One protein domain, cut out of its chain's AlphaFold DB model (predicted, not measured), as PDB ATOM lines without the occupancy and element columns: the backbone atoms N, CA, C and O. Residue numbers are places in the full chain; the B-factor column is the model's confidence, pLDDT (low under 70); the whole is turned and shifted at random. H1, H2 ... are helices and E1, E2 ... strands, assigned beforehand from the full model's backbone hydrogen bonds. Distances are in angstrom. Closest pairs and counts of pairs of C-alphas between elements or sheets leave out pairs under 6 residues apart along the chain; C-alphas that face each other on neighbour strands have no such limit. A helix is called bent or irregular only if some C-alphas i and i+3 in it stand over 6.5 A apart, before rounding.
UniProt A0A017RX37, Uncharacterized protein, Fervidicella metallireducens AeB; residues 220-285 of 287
ATOM      1  N   GLN A 220     183.895 150.539 244.914       90.00
ATOM      2  CA  GLN A 220     184.459 149.235 244.588       90.00
ATOM      3  C   GLN A 220     185.151 149.285 243.232       90.00
ATOM      4  O   GLN A 220     184.545 149.632 242.223       90.00
ATOM      5  N   LEU A 221     186.431 148.939 243.209       90.12
ATOM      6  CA  LEU A 221     187.224 148.853 241.994       90.12
ATOM      7  C   LEU A 221     187.400 147.386 241.606       90.12
ATOM      8  O   LEU A 221     187.994 146.613 242.356       90.12
ATOM      9  N   TYR A 222     186.932 147.016 240.418       87.69
ATOM     10  CA  TYR A 222     187.059 145.665 239.887       87.69
ATOM     11  C   TYR A 222     188.273 145.567 238.972       87.69
ATOM     12  O   TYR A 222     188.317 146.187 237.907       87.69
ATOM     13  N   ILE A 223     189.233 144.738 239.367       87.06
ATOM     14  CA  ILE A 223     190.523 144.587 238.694       87.06
ATOM     15  C   ILE A 223     190.768 143.146 238.243       87.06
ATOM     16  O   ILE A 223     190.311 142.199 238.879       87.06
ATOM     17  N   ASN A 224     191.502 142.952 237.155       88.00
ATOM     18  CA  ASN A 224     192.121 141.669 236.813       88.00
ATOM     19  C   ASN A 224     193.559 141.582 237.381       88.00
ATOM     20  O   ASN A 224     194.059 142.532 237.985       88.00
ATOM     21  N   ASP A 225     194.227 140.437 237.211       83.19
ATOM     22  CA  ASP A 225     195.585 140.230 237.744       83.19
ATOM     23  C   ASP A 225     196.631 141.185 237.123       83.19
ATOM     24  O   ASP A 225     197.616 141.518 237.779       83.19
ATOM     25  N   GLU A 226     196.418 141.662 235.892       81.56
ATOM     26  CA  GLU A 226     197.307 142.627 235.218       81.56
ATOM     27  C   GLU A 226     197.106 144.065 235.738       81.56
ATOM     28  O   GLU A 226     198.060 144.829 235.885       81.56
ATOM     29  N   GLU A 227     195.860 144.430 236.046       83.50
ATOM     30  CA  GLU A 227     195.451 145.714 236.624       83.50
ATOM     31  C   GLU A 227     195.859 145.813 238.105       83.50
ATOM     32  O   GLU A 227     196.105 146.913 238.602       83.50
ATOM     33  N   GLU A 228     195.990 144.681 238.809       83.25
ATOM     34  CA  GLU A 228     196.323 144.640 240.236       83.25
ATOM     35  C   GLU A 228     197.638 145.347 240.563       83.25
ATOM     36  O   GLU A 228     197.699 146.143 241.503       83.25
ATOM     37  N   GLU A 229     198.695 145.077 239.799       80.38
ATOM     38  CA  GLU A 229     200.009 145.668 240.060       80.38
ATOM     39  C   GLU A 229     199.991 147.185 239.827       80.38
ATOM     40  O   GLU A 229     200.518 147.945 240.643       80.38
ATOM     41  N   LYS A 230     199.303 147.642 238.773       79.81
ATOM     42  CA  LYS A 230     199.156 149.069 238.446       79.81
ATOM     43  C   LYS A 230     198.349 149.818 239.497       79.81
ATOM     44  O   LYS A 230     198.791 150.843 240.009       79.81
ATOM     45  N   VAL A 231     197.191 149.282 239.872       83.69
ATOM     46  CA  VAL A 231     196.314 149.889 240.879       83.69
ATOM     47  C   VAL A 231     197.014 149.952 242.233       83.69
ATOM     48  O   VAL A 231     196.938 150.969 242.919       83.69
ATOM     49  N   ARG A 232     197.773 148.915 242.609       79.44
ATOM     50  CA  ARG A 232     198.585 148.936 243.836       79.44
ATOM     51  C   ARG A 232     199.682 150.003 243.805       79.44
ATOM     52  O   ARG A 232     199.993 150.549 244.861       79.44
ATOM     53  N   LEU A 233     200.265 150.301 242.641       77.88
ATOM     54  CA  LEU A 233     201.242 151.385 242.487       77.88
ATOM     55  C   LEU A 233     200.587 152.760 242.647       77.88
ATOM     56  O   LEU A 233     201.115 153.588 243.385       77.88
ATOM     57  N   ILE A 234     199.422 152.976 242.032       76.56
ATOM     58  CA  ILE A 234     198.652 154.224 242.161       76.56
ATOM     59  C   ILE A 234     198.237 154.444 243.624       76.56
ATOM     60  O   ILE A 234     198.351 155.541 244.164       76.56
ATOM     61  N   LEU A 235     197.831 153.375 244.313       83.06
ATOM     62  CA  LEU A 235     197.416 153.416 245.715       83.06
ATOM     63  C   LEU A 235     198.581 153.375 246.715       83.06
ATOM     64  O   LEU A 235     198.333 153.410 247.920       83.06
ATOM     65  N   ALA A 236     199.843 153.332 246.276       76.81
ATOM     66  CA  ALA A 236     200.996 153.208 247.173       76.81
ATOM     67  C   ALA A 236     201.156 154.398 248.142       76.81
ATOM     68  O   ALA A 236     201.747 154.236 249.210       76.81
ATOM     69  N   GLY A 237     200.622 155.571 247.783       71.75
ATOM     70  CA  GLY A 237     200.566 156.758 248.649       71.75
ATOM     71  C   GLY A 237     199.346 156.820 249.577       71.75
ATOM     72  O   GLY A 237     199.293 157.674 250.457       71.75
ATOM     73  N   SER A 238     198.372 155.923 249.406       84.19
ATOM     74  CA  SER A 238     197.109 155.942 250.149       84.19
ATOM     75  C   SER A 238     197.203 155.240 251.509       84.19
ATOM     76  O   SER A 238     198.110 154.450 251.786       84.19
ATOM     77  N   THR A 239     196.236 155.506 252.389       84.44
ATOM     78  CA  THR A 239     196.170 154.833 253.691       84.44
ATOM     79  C   THR A 239     195.554 153.446 253.525       84.44
ATOM     80  O   THR A 239     194.348 153.323 253.323       84.44
ATOM     81  N   LYS A 240     196.354 152.383 253.659       85.56
ATOM     82  CA  LYS A 240     195.849 151.001 253.676       85.56
ATOM     83  C   LYS A 240     195.058 150.741 254.968       85.56
ATOM     84  O   LYS A 240     195.634 150.767 256.053       85.56
ATOM     85  N   LEU A 241     193.755 150.479 254.844       79.94
ATOM     86  CA  LEU A 241     192.862 150.130 255.957       79.94
ATOM     87  C   LEU A 241     192.748 148.610 256.146       79.94
ATOM     88  O   LEU A 241     192.660 148.130 257.273       79.94
ATOM     89  N   SER A 242     192.764 147.848 255.051       81.56
ATOM     90  CA  SER A 242     192.804 146.381 255.046       81.56
ATOM     91  C   SER A 242     193.515 145.875 253.787       81.56
ATOM     92  O   SER A 242     194.004 146.674 252.991       81.56
ATOM     93  N   ASP A 243     193.611 144.558 253.587       80.31
ATOM     94  CA  ASP A 243     194.290 143.982 252.418       80.31
ATOM     95  C   ASP A 243     193.776 144.485 251.074       80.31
ATOM     96  O   ASP A 243     194.581 144.683 250.165       80.31
ATOM     97  N   ASN A 244     192.481 144.780 251.008       86.25
ATOM     98  CA  ASN A 244     191.819 145.245 249.800       86.25
ATOM     99  C   ASN A 244     191.166 146.617 249.976       86.25
ATOM    100  O   ASN A 244     190.590 147.120 249.023       86.25
ATOM    101  N   ILE A 245     191.222 147.221 251.166       85.94
ATOM    102  CA  ILE A 245     190.533 148.483 251.447       85.94
ATOM    103  C   ILE A 245     191.555 149.585 251.689       85.94
ATOM    104  O   ILE A 245     192.429 149.473 252.554       85.94
ATOM    105  N   PHE A 246     191.396 150.677 250.956       89.69
ATOM    106  CA  PHE A 246     192.265 151.842 250.984       89.69
ATOM    107  C   PHE A 246     191.439 153.093 251.258       89.69
ATOM    108  O   PHE A 246     190.282 153.192 250.859       89.69
ATOM    109  N   SER A 247     192.033 154.049 251.960       88.75
ATOM    110  CA  SER A 247     191.466 155.369 252.190       88.75
ATOM    111  C   SER A 247     192.337 156.418 251.520       88.75
ATOM    112  O   SER A 247     193.553 156.469 251.731       88.75
ATOM    113  N   LEU A 248     191.683 157.248 250.720       88.88
ATOM    114  CA  LEU A 248     192.268 158.339 249.959       88.88
ATOM    115  C   LEU A 248     191.719 159.667 250.470       88.88
ATOM    116  O   LEU A 248     190.582 159.740 250.945       88.88
ATOM    117  N   THR A 249     192.533 160.712 250.364       87.00
ATOM    118  CA  THR A 249     192.032 162.084 250.455       87.00
ATOM    119  C   THR A 249     191.234 162.422 249.195       87.00
ATOM    120  O   THR A 249     191.310 161.709 248.194       87.00
ATOM    121  N   GLU A 250     190.468 163.511 249.214       83.69
ATOM    122  CA  GLU A 250     189.744 163.964 248.020       83.69
ATOM    123  C   GLU A 250     190.688 164.260 246.837       83.69
ATOM    124  O   GLU A 250     190.365 163.954 245.689       83.69
ATOM    125  N   GLU A 251     191.866 164.827 247.109       83.88
ATOM    126  CA  GLU A 251     192.865 165.159 246.087       83.88
ATOM    127  C   GLU A 251     193.493 163.896 245.485       83.88
ATOM    128  O   GLU A 251     193.505 163.729 244.265       83.88
ATOM    129  N   ASP A 252     193.900 162.947 246.333       84.56
ATOM    130  CA  ASP A 252     194.425 161.656 245.874       84.56
ATOM    131  C   ASP A 252     193.364 160.853 245.116       84.56
ATOM    132  O   ASP A 252     193.680 160.129 244.171       84.56
ATOM    133  N   PHE A 253     192.092 160.984 245.509       87.88
ATOM    134  CA  PHE A 253     190.989 160.318 244.833       87.88
ATOM    135  C   PHE A 253     190.766 160.857 243.420       87.88
ATOM    136  O   PHE A 253     190.509 160.063 242.520       87.88
ATOM    137  N   LYS A 254     190.904 162.171 243.188       86.75
ATOM    138  CA  LYS A 254     190.810 162.753 241.836       86.75
ATOM    139  C   LYS A 254     191.891 162.194 240.916       86.75
ATOM    140  O   LYS A 254     191.564 161.704 239.839       86.75
ATOM    141  N   ASN A 255     193.136 162.167 241.390       85.31
ATOM    142  CA  ASN A 255     194.259 161.593 240.645       85.31
ATOM    143  C   ASN A 255     194.038 160.097 240.364       85.31
ATOM    144  O   ASN A 255     194.220 159.628 239.245       85.31
ATOM    145  N   PHE A 256     193.572 159.346 241.365       88.44
ATOM    146  CA  PHE A 256     193.206 157.940 241.201       88.44
ATOM    147  C   PHE A 256     192.098 157.745 240.153       88.44
ATOM    148  O   PHE A 256     192.178 156.827 239.339       88.44
ATOM    149  N   LEU A 257     191.074 158.601 240.151       88.31
ATOM    150  CA  LEU A 257     189.944 158.498 239.233       88.31
ATOM    151  C   LEU A 257     190.365 158.765 237.782       88.31
ATOM    152  O   LEU A 257     189.882 158.091 236.876       88.31
ATOM    153  N   GLU A 258     191.274 159.715 237.552       86.44
ATOM    154  CA  GLU A 258     191.853 159.972 236.228       86.44
ATOM    155  C   GLU A 258     192.595 158.746 235.686       86.44
ATOM    156  O   GLU A 258     192.365 158.337 234.547       86.44
ATOM    157  N   GLU A 259     193.422 158.114 236.518       84.06
ATOM    158  CA  GLU A 259     194.180 156.910 236.165       84.06
ATOM    159  C   GLU A 259     193.262 155.711 235.877       84.06
ATOM    160  O   GLU A 259     193.418 155.023 234.867       84.06
ATOM    161  N   VAL A 260     192.257 155.490 236.731       86.69
ATOM    162  CA  VAL A 260     191.246 154.432 236.570       86.69
ATOM    163  C   VAL A 260     190.437 154.619 235.289       86.69
ATOM    164  O   VAL A 260     190.215 153.652 234.558       86.69
ATOM    165  N   ASN A 261     190.030 155.855 234.989       85.06
ATOM    166  CA  ASN A 261     189.293 156.176 233.770       85.06
ATOM    167  C   ASN A 261     190.163 156.021 232.520       85.06
ATOM    168  O   ASN A 261     189.686 155.514 231.508       85.06
ATOM    169  N   ARG A 262     191.439 156.424 232.579       84.94
ATOM    170  CA  ARG A 262     192.381 156.264 231.463       84.94
ATOM    171  C   ARG A 262     192.567 154.794 231.093       84.94
ATOM    172  O   ARG A 262     192.583 154.456 229.910       84.94
ATOM    173  N   ASP A 263     192.668 153.932 232.098       80.75
ATOM    174  CA  ASP A 263     192.889 152.500 231.914       80.75
ATOM    175  C   ASP A 263     191.568 151.708 231.754       80.75
ATOM    176  O   ASP A 263     191.595 150.484 231.642       80.75
ATOM    177  N   ASN A 264     190.411 152.388 231.681       83.56
ATOM    178  CA  ASN A 264     189.069 151.791 231.580       83.56
ATOM    179  C   ASN A 264     188.782 150.724 232.656       83.56
ATOM    180  O   ASN A 264     188.105 149.721 232.401       83.56
ATOM    181  N   ILE A 265     189.291 150.931 233.869       83.38
ATOM    182  CA  ILE A 265     189.061 150.017 234.988       83.38
ATOM    183  C   ILE A 265     187.663 150.290 235.555       83.38
ATOM    184  O   ILE A 265     187.248 151.435 235.732       83.38
ATOM    185  N   GLN A 266     186.910 149.228 235.835       85.25
ATOM    186  CA  GLN A 266     185.540 149.354 236.320       85.25
ATOM    187  C   GLN A 266     185.538 149.803 237.786       85.25
ATOM    188  O   GLN A 266     185.953 149.055 238.671       85.25
ATOM    189  N   LEU A 267     185.029 151.010 238.029       86.75
ATOM    190  CA  LEU A 267     184.830 151.591 239.354       86.75
ATOM    191  C   LEU A 267     183.334 151.796 239.603       86.75
ATOM    192  O   LEU A 267     182.661 152.515 238.867       86.75
ATOM    193  N   GLU A 268     182.819 151.165 240.649       86.25
ATOM    194  CA  GLU A 268     181.429 151.257 241.079       86.25
ATOM    195  C   GLU A 268     181.324 152.120 242.334       86.25
ATOM    196  O   GLU A 268     182.082 151.957 243.288       86.25
ATOM    197  N   MET A 269     180.375 153.052 242.337       85.69
ATOM    198  CA  MET A 269     180.054 153.862 243.506       85.69
ATOM    199  C   MET A 269     178.992 153.139 244.333       85.69
ATOM    200  O   MET A 269     177.878 152.927 243.863       85.69
ATOM    201  N   LEU A 270     179.327 152.797 245.574       82.19
ATOM    202  CA  LEU A 270     178.411 152.151 246.513       82.19
ATOM    203  C   LEU A 270     177.654 153.159 247.369       82.19
ATOM    204  O   LEU A 270     176.454 153.027 247.588       82.19
ATOM    205  N   ASN A 271     178.378 154.145 247.897       77.31
ATOM    206  CA  ASN A 271     177.850 155.103 248.856       77.31
ATOM    207  C   ASN A 271     178.371 156.498 248.546       77.31
ATOM    208  O   ASN A 271     179.550 156.689 248.246       77.31
ATOM    209  N   GLU A 272     177.493 157.485 248.701       71.38
ATOM    210  CA  GLU A 272     177.870 158.890 248.602       71.38
ATOM    211  C   GLU A 272     178.941 159.246 249.636       71.38
ATOM    212  O   GLU A 272     178.843 158.889 250.816       71.38
ATOM    213  N   VAL A 273     179.988 159.927 249.172       72.38
ATOM    214  CA  VAL A 273     181.090 160.385 250.015       72.38
ATOM    215  C   VAL A 273     180.569 161.519 250.894       72.38
ATOM    216  O   VAL A 273     180.220 162.588 250.404       72.38
ATOM    217  N   LYS A 274     180.486 161.270 252.203       58.25
ATOM    218  CA  LYS A 274     180.048 162.257 253.207       58.25
ATOM    219  C   LYS A 274     181.189 162.776 254.081       58.25
ATOM    220  O   LYS A 274     180.964 163.642 254.921       58.25
ATOM    221  N   GLU A 275     182.383 162.223 253.912       65.94
ATOM    222  CA  GLU A 275     183.555 162.488 254.741       65.94
ATOM    223  C   GLU A 275     184.717 162.968 253.867       65.94
ATOM    224  O   GLU A 275     184.771 162.659 252.680       65.94
ATOM    225  N   ASP A 276     185.701 163.638 254.474       68.75
ATOM    226  CA  ASP A 276     186.940 164.101 253.815       68.75
ATOM    227  C   ASP A 276     187.836 162.953 253.299       68.75
ATOM    228  O   ASP A 276     188.963 163.163 252.844       68.75
ATOM    229  N   LYS A 277     187.369 161.710 253.441       76.19
ATOM    230  CA  LYS A 277     188.080 160.493 253.082       76.19
ATOM    231  C   LYS A 277     187.195 159.616 252.223       76.19
ATOM    232  O   LYS A 277     186.081 159.269 252.605       76.19
ATOM    233  N   VAL A 278     187.750 159.207 251.092       84.56
ATOM    234  CA  VAL A 278     187.131 158.247 250.187       84.56
ATOM    235  C   VAL A 278     187.692 156.872 250.499       84.56
ATOM    236  O   VAL A 278     188.907 156.677 250.491       84.56
ATOM    237  N   VAL A 279     186.816 155.918 250.797       88.44
ATOM    238  CA  VAL A 279     187.202 154.530 251.053       88.44
ATOM    239  C   VAL A 279     186.904 153.684 249.822       88.44
ATOM    240  O   VAL A 279     185.764 153.630 249.359       88.44
ATOM    241  N   ILE A 280     187.931 153.012 249.312       88.81
ATOM    242  CA  ILE A 280     187.863 152.161 248.126       88.81
ATOM    243  C   ILE A 280     188.182 150.730 248.515       88.81
ATOM    244  O   ILE A 280     189.190 150.471 249.170       88.81
ATOM    245  N   GLU A 281     187.344 149.803 248.076       89.56
ATOM    246  CA  GLU A 281     187.598 148.371 248.126       89.56
ATOM    247  C   GLU A 281     188.027 147.859 246.746       89.56
ATOM    248  O   GLU A 281     187.411 148.171 245.731       89.56
ATOM    249  N   ILE A 282     189.087 147.060 246.706       88.75
ATOM    250  CA  ILE A 282     189.607 146.431 245.498       88.75
ATOM    251  C   ILE A 282     189.100 144.993 245.429       88.75
ATOM    252  O   ILE A 282     189.398 144.170 246.297       88.75
ATOM    253  N   LEU A 283     188.382 144.668 244.360       87.06
ATOM    254  CA  LEU A 283     187.835 143.343 244.105       87.06
ATOM    255  C   LEU A 283     188.453 142.751 242.841       87.06
ATOM    256  O   LEU A 283     188.579 143.419 241.817       87.06
ATOM    257  N   LYS A 284     188.812 141.466 242.886       84.50
ATOM    258  CA  LYS A 284     189.233 140.751 241.679       84.50
ATOM    259  C   LYS A 284     188.015 140.391 240.835       84.50
ATOM    260  O   LYS A 284     187.071 139.790 241.352       84.50
ATOM    261  N   LYS A 285     188.057 140.708 239.540       79.00
ATOM    262  CA  LYS A 285     187.102 140.218 238.540       79.00
ATOM    263  C   LYS A 285     187.144 138.689 238.572       79.00
ATOM    264  O   LYS A 285     188.202 138.092 238.381       79.00
TER     265      LYS A 285
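What this domain is: This is residues 220 to 285 of the 287 residues of an uncharacterized protein of Fervidicella metallireducens AeB (UniProt A0A017RX37). A strongly twisted wall of four strands has helices H1 and H2 over one of its faces and no named helix over the other, making two layers. The two helices run side by side in opposite ways. The printed part has 66 residues, with the elements in the order E1, H1, E2, H2, E3, E4; the mixed sheet has the order E2, E4, E1, E3, and the class is mixed, helices and strands. The whole is compact and rounded, with a radius of gyration of the C-alphas of 10.9 A and spans of 31 by 22 by 20 A.

Where its parts are: In the sheet, E4, residues 277 to 284, is 22.8 A long; E2 is residues 245 to 249, E3 is 266 to 269, and E1 is 220 to 223, beginning at C-alpha 220 (184.459, 149.235, 244.588). H1, residues 225 to 237, is 20.4 A long and irregular: C-alphas 234 and 237 are 7.2 A apart. H2, residues 250 to 262, is 18.4 A long. E4 ends at C-alpha 284 (189.233, 140.751, 241.679).

How they stand to each other: E4 is antiparallel to E2, with N 246 and O 280 at 2.8 A, and parallel to E1, with N 221 and O 281 at 2.8 A. E1 is antiparallel to edge strand E3, with N 222 and O 266 at 2.9 A. E2, H2, E3 form a split strand-helix-strand unit, two strands of one sheet joined through a helix, with E4 and E1 between them in the sheet; its crossover is right-handed. H1, height 9.5 A over the sheet, and H2, height 8.1 A, are on the same face. They only just touch, with 3 pairs of C-alphas within 8 A, closest Ile 234 and Phe 256 at 6.7 A, at a shallow tilt of 24 degrees. In H2 every O i to N i+4 pair is within hydrogen-bond range; in H1, 6 of 9.

The domain as a whole: The farthest C-alphas, Glu 226 and Lys 274, are 31.7 A apart. The printed part has no cut and no long link. Residues 274 to 276 have pLDDT under 70.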